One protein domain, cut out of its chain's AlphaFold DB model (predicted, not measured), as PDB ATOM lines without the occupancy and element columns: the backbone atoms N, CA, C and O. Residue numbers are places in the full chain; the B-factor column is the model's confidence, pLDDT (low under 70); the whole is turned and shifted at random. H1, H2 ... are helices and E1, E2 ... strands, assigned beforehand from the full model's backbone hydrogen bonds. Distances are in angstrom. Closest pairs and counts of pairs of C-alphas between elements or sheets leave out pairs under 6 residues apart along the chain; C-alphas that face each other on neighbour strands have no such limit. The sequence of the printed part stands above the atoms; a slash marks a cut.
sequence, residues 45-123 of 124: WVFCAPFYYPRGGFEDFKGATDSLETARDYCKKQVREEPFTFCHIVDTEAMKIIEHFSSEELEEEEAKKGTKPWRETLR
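Overview. This is residues 45 to 123 of the 124 residues of an uncharacterized protein of Candidatus Bathyarchaeota archaeon (UniProt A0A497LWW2). A strongly twisted sheet of four strands has one long helix, H1, packed along one face, making two layers. Beyond one end of the sheet, H2 runs on from E4, and the short H3 folds back near the end of H1. The printed part has 79 residues with three named helices and four named strands, in the order E1, E2, H1, E3, E4, H2, H3; the sheet's order is E2, E1, E3, E4, all antiparallel, and the class is mixed. It is compact, with a radius of gyration of the C-alphas of 13.2 A, and flat, spanning 38 by 28 by 15 A.

Along the chain. Find C-alpha 45 at (15.352, 29.936, 46.246), where E1, residues 45 to 49, begins. E2 is residues 61 to 65. H1, residues 68 to 81, runs 20.0 A from (20.722, 32.812, 53.510). E3, residues 86 to 91, covers 16.5 A; E4, residues 96 to 102, 17.3 A; H2, residues 103 to 112, 14.4 A. H3, residues 118 to 121, ends at (38.784, 42.382, 33.188).

Arrangement. In the hairpin E1 and E2, look at N 46 and O 63, 2.9 A; between E1 and E3, at N 47 and O 88, 2.9 A; in the hairpin E3 and E4, at N 89 and O 99, 2.9 A. H1 is on the sheet at a height of 8.2 A, over E1 and E3, along the strands; C-alphas 75 and 87 are its closest to E3, 5.8 A. E2, H1, E3 form a split strand-helix-strand unit, two same-way strands with E1 between them, its crossover right-handed. H2 is only just not on the sheet, with 4 pairs of C-alphas within 10 A. H1 and H2 are close but not clearly touching, closest at C-alphas 79 and 103, 6.2 A, about perpendicular at 88 degrees. H3 is close but not clearly touching to H1, closest at C-alphas 80 and 118, 7.3 A. Every O i to N i+4 pair is within hydrogen-bond range in H1 and H2; H3 is too short for one.

Size, cuts and confidence. The two farthest C-alphas, of Glu 93 and Arg 123, are 40.6 A apart. The printed part has no cut, and E1 to E2 is a long link of 11 residues. Look for pLDDT under 70 at residues 54 to 57 and 114 to 123.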
ATOM      1  N   TRP A  45      15.227  30.159  47.679       93.06
ATOM      2  CA  TRP A  45      15.352  29.936  46.246       93.06
ATOM      3  C   TRP A  45      16.096  31.092  45.609       93.06
ATOM      4  O   TRP A  45      15.837  32.251  45.929       93.06
ATOM      5  N   VAL A  46      17.007  30.764  44.702       92.69
ATOM      6  CA  VAL A  46      17.767  31.744  43.939       92.69
ATOM      7  C   VAL A  46      17.263  31.755  42.507       92.69
ATOM      8  O   VAL A  46      17.231  30.710  41.852       92.69
ATOM      9  N   PHE A  47      16.896  32.942  42.034       91.44
ATOM     10  CA  PHE A  47      16.461  33.180  40.666       91.44
ATOM     11  C   PHE A  47      17.386  34.188  39.987       91.44
ATOM     12  O   PHE A  47      17.563  35.282  40.513       91.44
ATOM     13  N   CYS A  48      17.953  33.848  38.831       89.31
ATOM     14  CA  CYS A  48      18.834  34.719  38.053       89.31
ATOM     15  C   CYS A  48      18.430  34.718  36.580       89.31
ATOM     16  O   CYS A  48      18.260  33.646  35.990       89.31
ATOM     17  N   ALA A  49      18.380  35.894  35.956       85.94
ATOM     18  CA  ALA A  49      18.196  36.000  34.512       85.94
ATOM     19  C   ALA A  49      18.862  37.252  33.917       85.94
ATOM     20  O   ALA A  49      19.118  38.229  34.625       85.94
ATOM     21  N   PRO A  50      19.154  37.231  32.601       83.50
ATOM     22  CA  PRO A  50      19.667  38.387  31.864       83.50
ATOM     23  C   PRO A  50      18.583  39.422  31.521       83.50
ATOM     24  O   PRO A  50      18.899  40.512  31.063       83.50
ATOM     25  N   PHE A  51      17.300  39.080  31.670       79.50
ATOM     26  CA  PHE A  51      16.170  39.985  31.467       79.50
ATOM     27  C   PHE A  51      14.896  39.398  32.087       79.50
ATOM     28  O   PHE A  51      14.789  38.189  32.298       79.50
ATOM     29  N   TYR A  52      13.915  40.256  32.370       71.06
ATOM     30  CA  TYR A  52      12.581  39.822  32.788       71.06
ATOM     31  C   TYR A  52      11.852  39.133  31.627       71.06
ATOM     32  O   TYR A  52      11.772  39.692  30.531       71.06
ATOM     33  N   TYR A  53      11.283  37.949  31.862       71.00
ATOM     34  CA  TYR A  53      10.538  37.207  30.848       71.00
ATOM     35  C   TYR A  53       9.029  37.173  31.181       71.00
ATOM     36  O   TYR A  53       8.615  36.634  32.207       71.00
ATOM     37  N   PRO A  54       8.160  37.730  30.316       62.38
ATOM     38  CA  PRO A  54       6.742  37.938  30.630       62.38
ATOM     39  C   PRO A  54       5.874  36.681  30.489       62.38
ATOM     40  O   PRO A  54       4.713  36.691  30.886       62.38
ATOM     41  N   ARG A  55       6.399  35.600  29.897       66.81
ATOM     42  CA  ARG A  55       5.627  34.370  29.638       66.81
ATOM     43  C   ARG A  55       5.437  33.487  30.878       66.81
ATOM     44  O   ARG A  55       4.707  32.505  30.795       66.81
ATOM     45  N   GLY A  56       6.035  33.861  32.014       58.88
ATOM     46  CA  GLY A  56       6.043  33.047  33.229       58.88
ATOM     47  C   GLY A  56       6.899  31.786  33.077       58.88
ATOM     48  O   GLY A  56       7.308  31.427  31.974       58.88
ATOM     49  N   GLY A  57       7.220  31.135  34.194       67.00
ATOM     50  CA  GLY A  57       8.074  29.945  34.221       67.00
ATOM     51  C   GLY A  57       8.983  29.898  35.449       67.00
ATOM     52  O   GLY A  57       8.826  30.692  36.370       67.00
ATOM     53  N   PHE A  58       9.900  28.931  35.452       80.38
ATOM     54  CA  PHE A  58      10.976  28.767  36.442       80.38
ATOM     55  C   PHE A  58      12.345  28.714  35.734       80.38
ATOM     56  O   PHE A  58      13.284  28.098  36.226       80.38
ATOM     57  N   GLU A  59      12.467  29.311  34.542       82.75
ATOM     58  CA  GLU A  59      13.707  29.264  33.743       82.75
ATOM     59  C   GLU A  59      14.870  30.013  34.412       82.75
ATOM     60  O   GLU A  59      16.043  29.681  34.231       82.75
ATOM     61  N   ASP A  60      14.537  31.011  35.224       86.50
ATOM     62  CA  ASP A  60      15.471  31.763  36.048       86.50
ATOM     63  C   ASP A  60      15.827  31.052  37.354       86.50
ATOM     64  O   ASP A  60      16.762  31.478  38.019       86.50
ATOM     65  N   PHE A  61      15.170  29.950  37.727       90.31
ATOM     66  CA  PHE A  61      15.524  29.211  38.938       90.31
ATOM     67  C   PHE A  61      16.916  28.578  38.808       90.31
ATOM     68  O   PHE A  61      17.161  27.749  37.932       90.31
ATOM     69  N   LYS A  62      17.836  28.947  39.706       89.94
ATOM     70  CA  LYS A  62      19.222  28.448  39.708       89.94
ATOM     71  C   LYS A  62      19.526  27.486  40.844       89.94
ATOM     72  O   LYS A  62      20.430  26.664  40.720       89.94
ATOM     73  N   GLY A  63      18.770  27.540  41.934       90.25
ATOM     74  CA  GLY A  63      18.956  26.584  43.012       90.25
ATOM     75  C   GLY A  63      18.239  26.944  44.297       90.25
ATOM     76  O   GLY A  63      17.591  27.984  44.417       90.25
ATOM     77  N   ALA A  64      18.377  26.050  45.270       92.62
ATOM     78  CA  ALA A  64      17.823  26.212  46.599       92.62
ATOM     79  C   ALA A  64      18.858  25.875  47.675       92.62
ATOM     80  O   ALA A  64      19.647  24.945  47.512       92.62
ATOM     81  N   THR A  65      18.827  26.601  48.786       91.94
ATOM     82  CA  THR A  65      19.690  26.362  49.950       91.94
ATOM     83  C   THR A  65      18.943  26.686  51.230       91.94
ATOM     84  O   THR A  65      18.045  27.518  51.225       91.94
ATOM     85  N   ASP A  66      19.311  26.060  52.339       90.44
ATOM     86  CA  ASP A  66      18.696  26.321  53.643       90.44
ATOM     87  C   ASP A  66      19.467  27.408  54.438       90.44
ATOM     88  O   ASP A  66      19.142  27.700  55.589       90.44
ATOM     89  N   SER A  67      20.491  28.027  53.828       88.56
ATOM     90  CA  SER A  67      21.283  29.127  54.399       88.56
ATOM     91  C   SER A  67      21.196  30.393  53.546       88.56
ATOM     92  O   SER A  67      21.554  30.385  52.365       88.56
ATOM     93  N   LEU A  68      20.784  31.503  54.166       87.81
ATOM     94  CA  LEU A  68      20.722  32.812  53.510       87.81
ATOM     95  C   LEU A  68      22.107  33.289  53.055       87.81
ATOM     96  O   LEU A  68      22.243  33.854  51.975       87.81
ATOM     97  N   GLU A  69      23.144  33.034  53.853       89.00
ATOM     98  CA  GLU A  69      24.525  33.404  53.515       89.00
ATOM     99  C   GLU A  69      24.981  32.685  52.244       89.00
ATOM    100  O   GLU A  69      25.461  33.318  51.306       89.00
ATOM    101  N   THR A  70      24.714  31.381  52.149       89.44
ATOM    102  CA  THR A  70      25.015  30.600  50.945       89.44
ATOM    103  C   THR A  70      24.226  31.093  49.731       89.44
ATOM    104  O   THR A  70      24.769  31.121  48.628       89.44
ATOM    105  N   ALA A  71      22.966  31.507  49.908       91.12
ATOM    106  CA  ALA A  71      22.163  32.068  48.821       91.12
ATOM    107  C   ALA A  71      22.757  33.388  48.300       91.12
ATOM    108  O   ALA A  71      22.854  33.580  47.088       91.12
ATOM    109  N   ARG A  72      23.209  34.268  49.205       90.75
ATOM    110  CA  ARG A  72      23.880  35.535  48.868       90.75
ATOM    111  C   ARG A  72      25.180  35.311  48.111       90.75
ATOM    112  O   ARG A  72      25.390  35.929  47.068       90.75
ATOM    113  N   ASP A  73      26.037  34.428  48.615       89.75
ATOM    114  CA  ASP A  73      27.316  34.118  47.974       89.75
ATOM    115  C   ASP A  73      27.102  33.522  46.581       89.75
ATOM    116  O   ASP A  73      27.772  33.914  45.622       89.75
ATOM    117  N   TYR A  74      26.112  32.637  46.445       89.50
ATOM    118  CA  TYR A  74      25.735  32.076  45.155       89.50
ATOM    119  C   TYR A  74      25.210  33.153  44.191       89.50
ATOM    120  O   TYR A  74      25.694  33.217  43.065       89.50
ATOM    121  N   CYS A  75      24.313  34.052  44.623       87.50
ATOM    122  CA  CYS A  75      23.854  35.181  43.799       87.50
ATOM    123  C   CYS A  75      25.022  36.040  43.297       87.50
ATOM    124  O   CYS A  75      25.135  36.296  42.098       87.50
ATOM    125  N   LYS A  76      25.922  36.452  44.197       83.50
ATOM    126  CA  LYS A  76      27.088  37.275  43.844       83.50
ATOM    127  C   LYS A  76      28.004  36.569  42.850       83.50
ATOM    128  O   LYS A  76      28.492  37.200  41.918       83.50
ATOM    129  N   LYS A  77      28.219  35.260  43.024       84.38
ATOM    130  CA  LYS A  77      28.981  34.441  42.076       84.38
ATOM    131  C   LYS A  77      28.305  34.404  40.703       84.38
ATOM    132  O   LYS A  77      28.958  34.671  39.702       84.38
ATOM    133  N   GLN A  78      27.002  34.125  40.658       81.62
ATOM    134  CA  GLN A  78      26.244  34.036  39.408       81.62
ATOM    135  C   GLN A  78      26.253  35.359  38.631       81.62
ATOM    136  O   GLN A  78      26.493  35.347  37.432       81.62
ATOM    137  N   VAL A  79      26.063  36.505  39.293       75.69
ATOM    138  CA  VAL A  79      26.110  37.823  38.624       75.69
ATOM    139  C   VAL A  79      27.513  38.155  38.084       75.69
ATOM    140  O   VAL A  79      27.646  38.911  37.120       75.69
ATOM    141  N   ARG A  80      28.568  37.587  38.682       74.25
ATOM    142  CA  ARG A  80      29.950  37.783  38.225       74.25
ATOM    143  C   ARG A  80      30.326  36.918  37.029       74.25
ATOM    144  O   ARG A  80      31.029  37.398  36.146       74.25
ATOM    145  N   GLU A  81      29.899  35.660  37.033       76.25
ATOM    146  CA  GLU A  81      30.320  34.652  36.050       76.25
ATOM    147  C   GLU A  81      29.420  34.602  34.811       76.25
ATOM    148  O   GLU A  81      29.873  34.209  33.740       76.25
ATOM    149  N   GLU A  82      28.164  35.028  34.936       77.12
ATOM    150  CA  GLU A  82      27.159  34.940  33.879       77.12
ATOM    151  C   GLU A  82      26.626  36.336  33.511       77.12
ATOM    152  O   GLU A  82      26.648  37.259  34.333       77.12
ATOM    153  N   PRO A  83      26.081  36.532  32.296       76.69
ATOM    154  CA  PRO A  83      25.540  37.815  31.848       76.69
ATOM    155  C   PRO A  83      24.161  38.121  32.464       76.69
ATOM    156  O   PRO A  83      23.285  38.674  31.801       76.69
ATOM    157  N   PHE A  84      23.930  37.744  33.723       82.19
ATOM    158  CA  PHE A  84      22.685  38.046  34.419       82.19
ATOM    159  C   PHE A  84      22.625  39.524  34.799       82.19
ATOM    160  O   PHE A  84      23.609  40.119  35.246       82.19
ATOM    161  N   THR A  85      21.450  40.120  34.620       81.00
ATOM    162  CA  THR A  85      21.180  41.509  35.005       81.00
ATOM    163  C   THR A  85      20.604  41.591  36.408       81.00
ATOM    164  O   THR A  85      20.761  42.621  37.058       81.00
ATOM    165  N   PHE A  86      19.965  40.517  36.888       82.94
ATOM    166  CA  PHE A  86      19.437  40.441  38.244       82.94
ATOM    167  C   PHE A  86      19.577  39.048  38.876       82.94
ATOM    168  O   PHE A  86      19.588  38.024  38.186       82.94
ATOM    169  N   CYS A  87      19.615  39.037  40.208       89.06
ATOM    170  CA  CYS A  87      19.457  37.876  41.075       89.06
ATOM    171  C   CYS A  87      18.442  38.183  42.184       89.06
ATOM    172  O   CYS A  87      18.533  39.222  42.839       89.06
ATOM    173  N   HIS A  88      17.497  37.279  42.430       90.12
ATOM    174  CA  HIS A  88      16.556  37.345  43.545       90.12
ATOM    175  C   HIS A  88      16.777  36.190  44.507       90.12
ATOM    176  O   HIS A  88      16.907  35.039  44.088       90.12
ATOM    177  N   ILE A  89      16.702  36.495  45.799       91.88
ATOM    178  CA  ILE A  89      16.562  35.488  46.845       91.88
ATOM    179  C   ILE A  89      15.117  35.512  47.325       91.88
ATOM    180  O   ILE A  89      14.630  36.523  47.838       91.88
ATOM    181  N   VAL A  90      14.433  34.384  47.165       90.75
ATOM    182  CA  VAL A  90      13.064  34.174  47.631       90.75
ATOM    183  C   VAL A  90      13.091  33.322  48.887       90.75
ATOM    184  O   VAL A  90      13.621  32.213  48.889       90.75
ATOM    185  N   ASP A  91      12.477  33.826  49.949       89.38
ATOM    186  CA  ASP A  91      12.168  33.044  51.138       89.38
ATOM    187  C   ASP A  91      10.901  32.228  50.881       89.38
ATOM    188  O   ASP A  91       9.819  32.791  50.688       89.38
ATOM    189  N   THR A  92      11.041  30.904  50.873       88.12
ATOM    190  CA  THR A  92       9.938  29.975  50.598       88.12
ATOM    191  C   THR A  92       8.907  29.879  51.721       88.12
ATOM    192  O   THR A  92       7.777  29.482  51.460       88.12
ATOM    193  N   GLU A  93       9.233  30.265  52.957       84.50
ATOM    194  CA  GLU A  93       8.252  30.266  54.048       84.50
ATOM    195  C   GLU A  93       7.332  31.483  53.954       84.50
ATOM    196  O   GLU A  93       6.117  31.387  54.118       84.50
ATOM    197  N   ALA A  94       7.919  32.650  53.685       81.88
ATOM    198  CA  ALA A  94       7.166  33.889  53.523       81.88
ATOM    199  C   ALA A  94       6.607  34.073  52.109       81.88
ATOM    200  O   ALA A  94       5.758  34.947  51.918       81.88
ATOM    201  N   MET A  95       7.098  33.291  51.142       83.94
ATOM    202  CA  MET A  95       6.836  33.424  49.707       83.94
ATOM    203  C   MET A  95       7.060  34.858  49.216       83.94
ATOM    204  O   MET A  95       6.220  35.453  48.542       83.94
ATOM    205  N   LYS A  96       8.202  35.438  49.603       85.00
ATOM    206  CA  LYS A  96       8.585  36.816  49.270       85.00
ATOM    207  C   LYS A  96      10.031  36.882  48.814       85.00
ATOM    208  O   LYS A  96      10.883  36.175  49.344       85.00
ATOM    209  N   ILE A  97      10.298  37.792  47.880       88.12
ATOM    210  CA  ILE A  97      11.660  38.231  47.585       88.12
ATOM    211  C   ILE A  97      12.157  38.983  48.818       88.12
ATOM    212  O   ILE A  97      11.519  39.941  49.259       88.12
ATOM    213  N   ILE A  98      13.254  38.508  49.397       88.50
ATOM    214  CA  ILE A  98      13.884  39.129  50.564       88.50
ATOM    215  C   ILE A  98      15.108  39.951  50.174       88.50
ATOM    216  O   ILE A  98      15.412  40.918  50.863       88.50
ATOM    217  N   GLU A  99      15.772  39.603  49.066       88.81
ATOM    218  CA  GLU A  99      16.925  40.332  48.533       88.81
ATOM    219  C   GLU A  99      16.922  40.345  47.005       88.81
ATOM    220  O   GLU A  99      16.523  39.370  46.358       88.81
ATOM    221  N   HIS A 100      17.392  41.463  46.458       86.56
ATOM    222  CA  HIS A 100      17.586  41.722  45.039       86.56
ATOM    223  C   HIS A 100      19.028  42.181  44.830       86.56
ATOM    224  O   HIS A 100      19.527  43.002  45.596       86.56
ATOM    225  N   PHE A 101      19.674  41.651  43.797       84.31
ATOM    226  CA  PHE A 101      20.991  42.081  43.353       84.31
ATOM    227  C   PHE A 101      20.924  42.366  41.864       84.31
ATOM    228  O   PHE A 101      20.678  41.440  41.090       84.31
ATOM    229  N   SER A 102      21.180  43.601  41.454       81.19
ATOM    230  CA  SER A 102      21.433  43.911  40.049       81.19
ATOM    231  C   SER A 102      22.933  43.944  39.755       81.19
ATOM    232  O   SER A 102      23.761  44.177  40.641       81.19
ATOM    233  N   SER A 103      23.307  43.707  38.495       77.06
ATOM    234  CA  SER A 103      24.710  43.853  38.092       77.06
ATOM    235  C   SER A 103      25.213  45.287  38.261       77.06
ATOM    236  O   SER A 103      26.360  45.483  38.643       77.06
ATOM    237  N   GLU A 104      24.346  46.272  38.029       77.94
ATOM    238  CA  GLU A 104      24.680  47.697  38.126       77.94
ATOM    239  C   GLU A 104      25.011  48.103  39.571       77.94
ATOM    240  O   GLU A 104      26.040  48.729  39.818       77.94
ATOM    241  N   GLU A 105      24.197  47.680  40.547       77.00
ATOM    242  CA  GLU A 105      24.422  47.987  41.969       77.00
ATOM    243  C   GLU A 105      25.723  47.364  42.495       77.00
ATOM    244  O   GLU A 105      26.464  47.995  43.251       77.00
ATOM    245  N   LEU A 106      26.023  46.129  42.085       73.56
ATOM    246  CA  LEU A 106      27.245  45.439  42.500       73.56
ATOM    247  C   LEU A 106      28.502  46.071  41.881       73.56
ATOM    248  O   LEU A 106      29.518  46.192  42.568       73.56
ATOM    249  N   GLU A 107      28.441  46.507  40.620       73.75
ATOM    250  CA  GLU A 107      29.526  47.256  39.971       73.75
ATOM    251  C   GLU A 107      29.774  48.599  40.681       73.75
ATOM    252  O   GLU A 107      30.924  48.960  40.946       73.75
ATOM    253  N   GLU A 108      28.712  49.311  41.070       76.00
ATOM    254  CA  GLU A 108      28.824  50.580  41.795       76.00
ATOM    255  C   GLU A 108      29.455  50.403  43.190       76.00
ATOM    256  O   GLU A 108      30.284  51.215  43.617       76.00
ATOM    257  N   GLU A 109      29.113  49.328  43.910       75.25
ATOM    258  CA  GLU A 109      29.739  49.003  45.197       75.25
ATOM    259  C   GLU A 109      31.242  48.710  45.078       75.25
ATOM    260  O   GLU A 109      32.011  49.064  45.977       75.25
ATOM    261  N   GLU A 110      31.677  48.047  44.006       71.31
ATOM    262  CA  GLU A 110      33.091  47.738  43.771       71.31
ATOM    263  C   GLU A 110      33.889  48.964  43.315       71.31
ATOM    264  O   GLU A 110      34.995  49.199  43.816       71.31
ATOM    265  N   ALA A 111      33.297  49.807  42.465       71.94
ATOM    266  CA  ALA A 111      33.879  51.084  42.066       71.94
ATOM    267  C   ALA A 111      34.103  52.004  43.279       71.94
ATOM    268  O   ALA A 111      35.172  52.601  43.427       71.94
ATOM    269  N   LYS A 112      33.146  52.048  44.221       73.50
ATOM    270  CA  LYS A 112      33.292  52.768  45.504       73.50
ATOM    271  C   LYS A 112      34.416  52.211  46.383       73.50
ATOM    272  O   LYS A 112      34.994  52.956  47.170       73.50
ATOM    273  N   LYS A 113      34.755  50.926  46.246       73.50
ATOM    274  CA  LYS A 113      35.887  50.278  46.936       73.50
ATOM    275  C   LYS A 113      37.225  50.494  46.214       73.50
ATOM    276  O   LYS A 113      38.234  49.946  46.648       73.50
ATOM    277  N   GLY A 114      37.253  51.275  45.130       66.50
ATOM    278  CA  GLY A 114      38.460  51.556  44.348       66.50
ATOM    279  C   GLY A 114      38.960  50.361  43.534       66.50
ATOM    280  O   GLY A 114      40.121  50.337  43.134       66.50
ATOM    281  N   THR A 115      38.107  49.356  43.315       64.81
ATOM    282  CA  THR A 115      38.442  48.155  42.539       64.81
ATOM    283  C   THR A 115      37.962  48.348  41.099       64.81
ATOM    284  O   THR A 115      36.905  48.941  40.885       64.81
ATOM    285  N   LYS A 116      38.730  47.894  40.098       61.25
ATOM    286  CA  LYS A 116      38.271  47.932  38.699       61.25
ATOM    287  C   LYS A 116      37.044  47.019  38.520       61.25
ATOM    288  O   LYS A 116      37.053  45.933  39.103       61.25
ATOM    289  N   PRO A 117      36.041  47.402  37.708       64.44
ATOM    290  CA  PRO A 117      34.875  46.559  37.445       64.44
ATOM    291  C   PRO A 117      35.282  45.211  36.834       64.44
ATOM    292  O   PRO A 117      35.980  45.168  35.819       64.44
ATOM    293  N   TRP A 118      34.815  44.095  37.400       64.88
ATOM    294  CA  TRP A 118      35.213  42.751  36.949       64.88
ATOM    295  C   TRP A 118      34.824  42.443  35.489       64.88
ATOM    296  O   TRP A 118      35.465  41.624  34.824       64.88
ATOM    297  N   ARG A 119      33.790  43.108  34.953       58.44
ATOM    298  CA  ARG A 119      33.369  42.964  33.550       58.44
ATOM    299  C   ARG A 119      34.337  43.596  32.549       58.44
ATOM    300  O   ARG A 119      34.338  43.182  31.391       58.44
ATOM    301  N   GLU A 120      35.160  44.555  32.972       58.94
ATOM    302  CA  GLU A 120      36.237  45.091  32.132       58.94
ATOM    303  C   GLU A 120      37.411  44.107  32.054       58.94
ATOM    304  O   GLU A 120      37.978  43.925  30.984       58.94
ATOM    305  N   THR A 121      37.710  43.392  33.144       56.69
ATOM    306  CA  THR A 121      38.784  42.382  33.188       56.69
ATOM    307  C   THR A 121      38.471  41.075  32.452       56.69
ATOM    308  O   THR A 121      39.386  40.318  32.164       56.69
ATOM    309  N   LEU A 122      37.202  40.785  32.140       53.09
ATOM    310  CA  LEU A 122      36.797  39.576  31.397       53.09
ATOM    311  C   LEU A 122      36.868  39.735  29.864       53.09
ATOM    312  O   LEU A 122      36.583  38.781  29.143       53.09
ATOM    313  N   ARG A 123      37.187  40.934  29.356       50.38
ATOM    314  CA  ARG A 123      37.301  41.225  27.912       50.38
ATOM    315  C   ARG A 123      38.746  41.248  27.391       50.38
ATOM    316  O   ARG A 123      38.930  41.529  26.207       50.38
TER     317      ARG A 123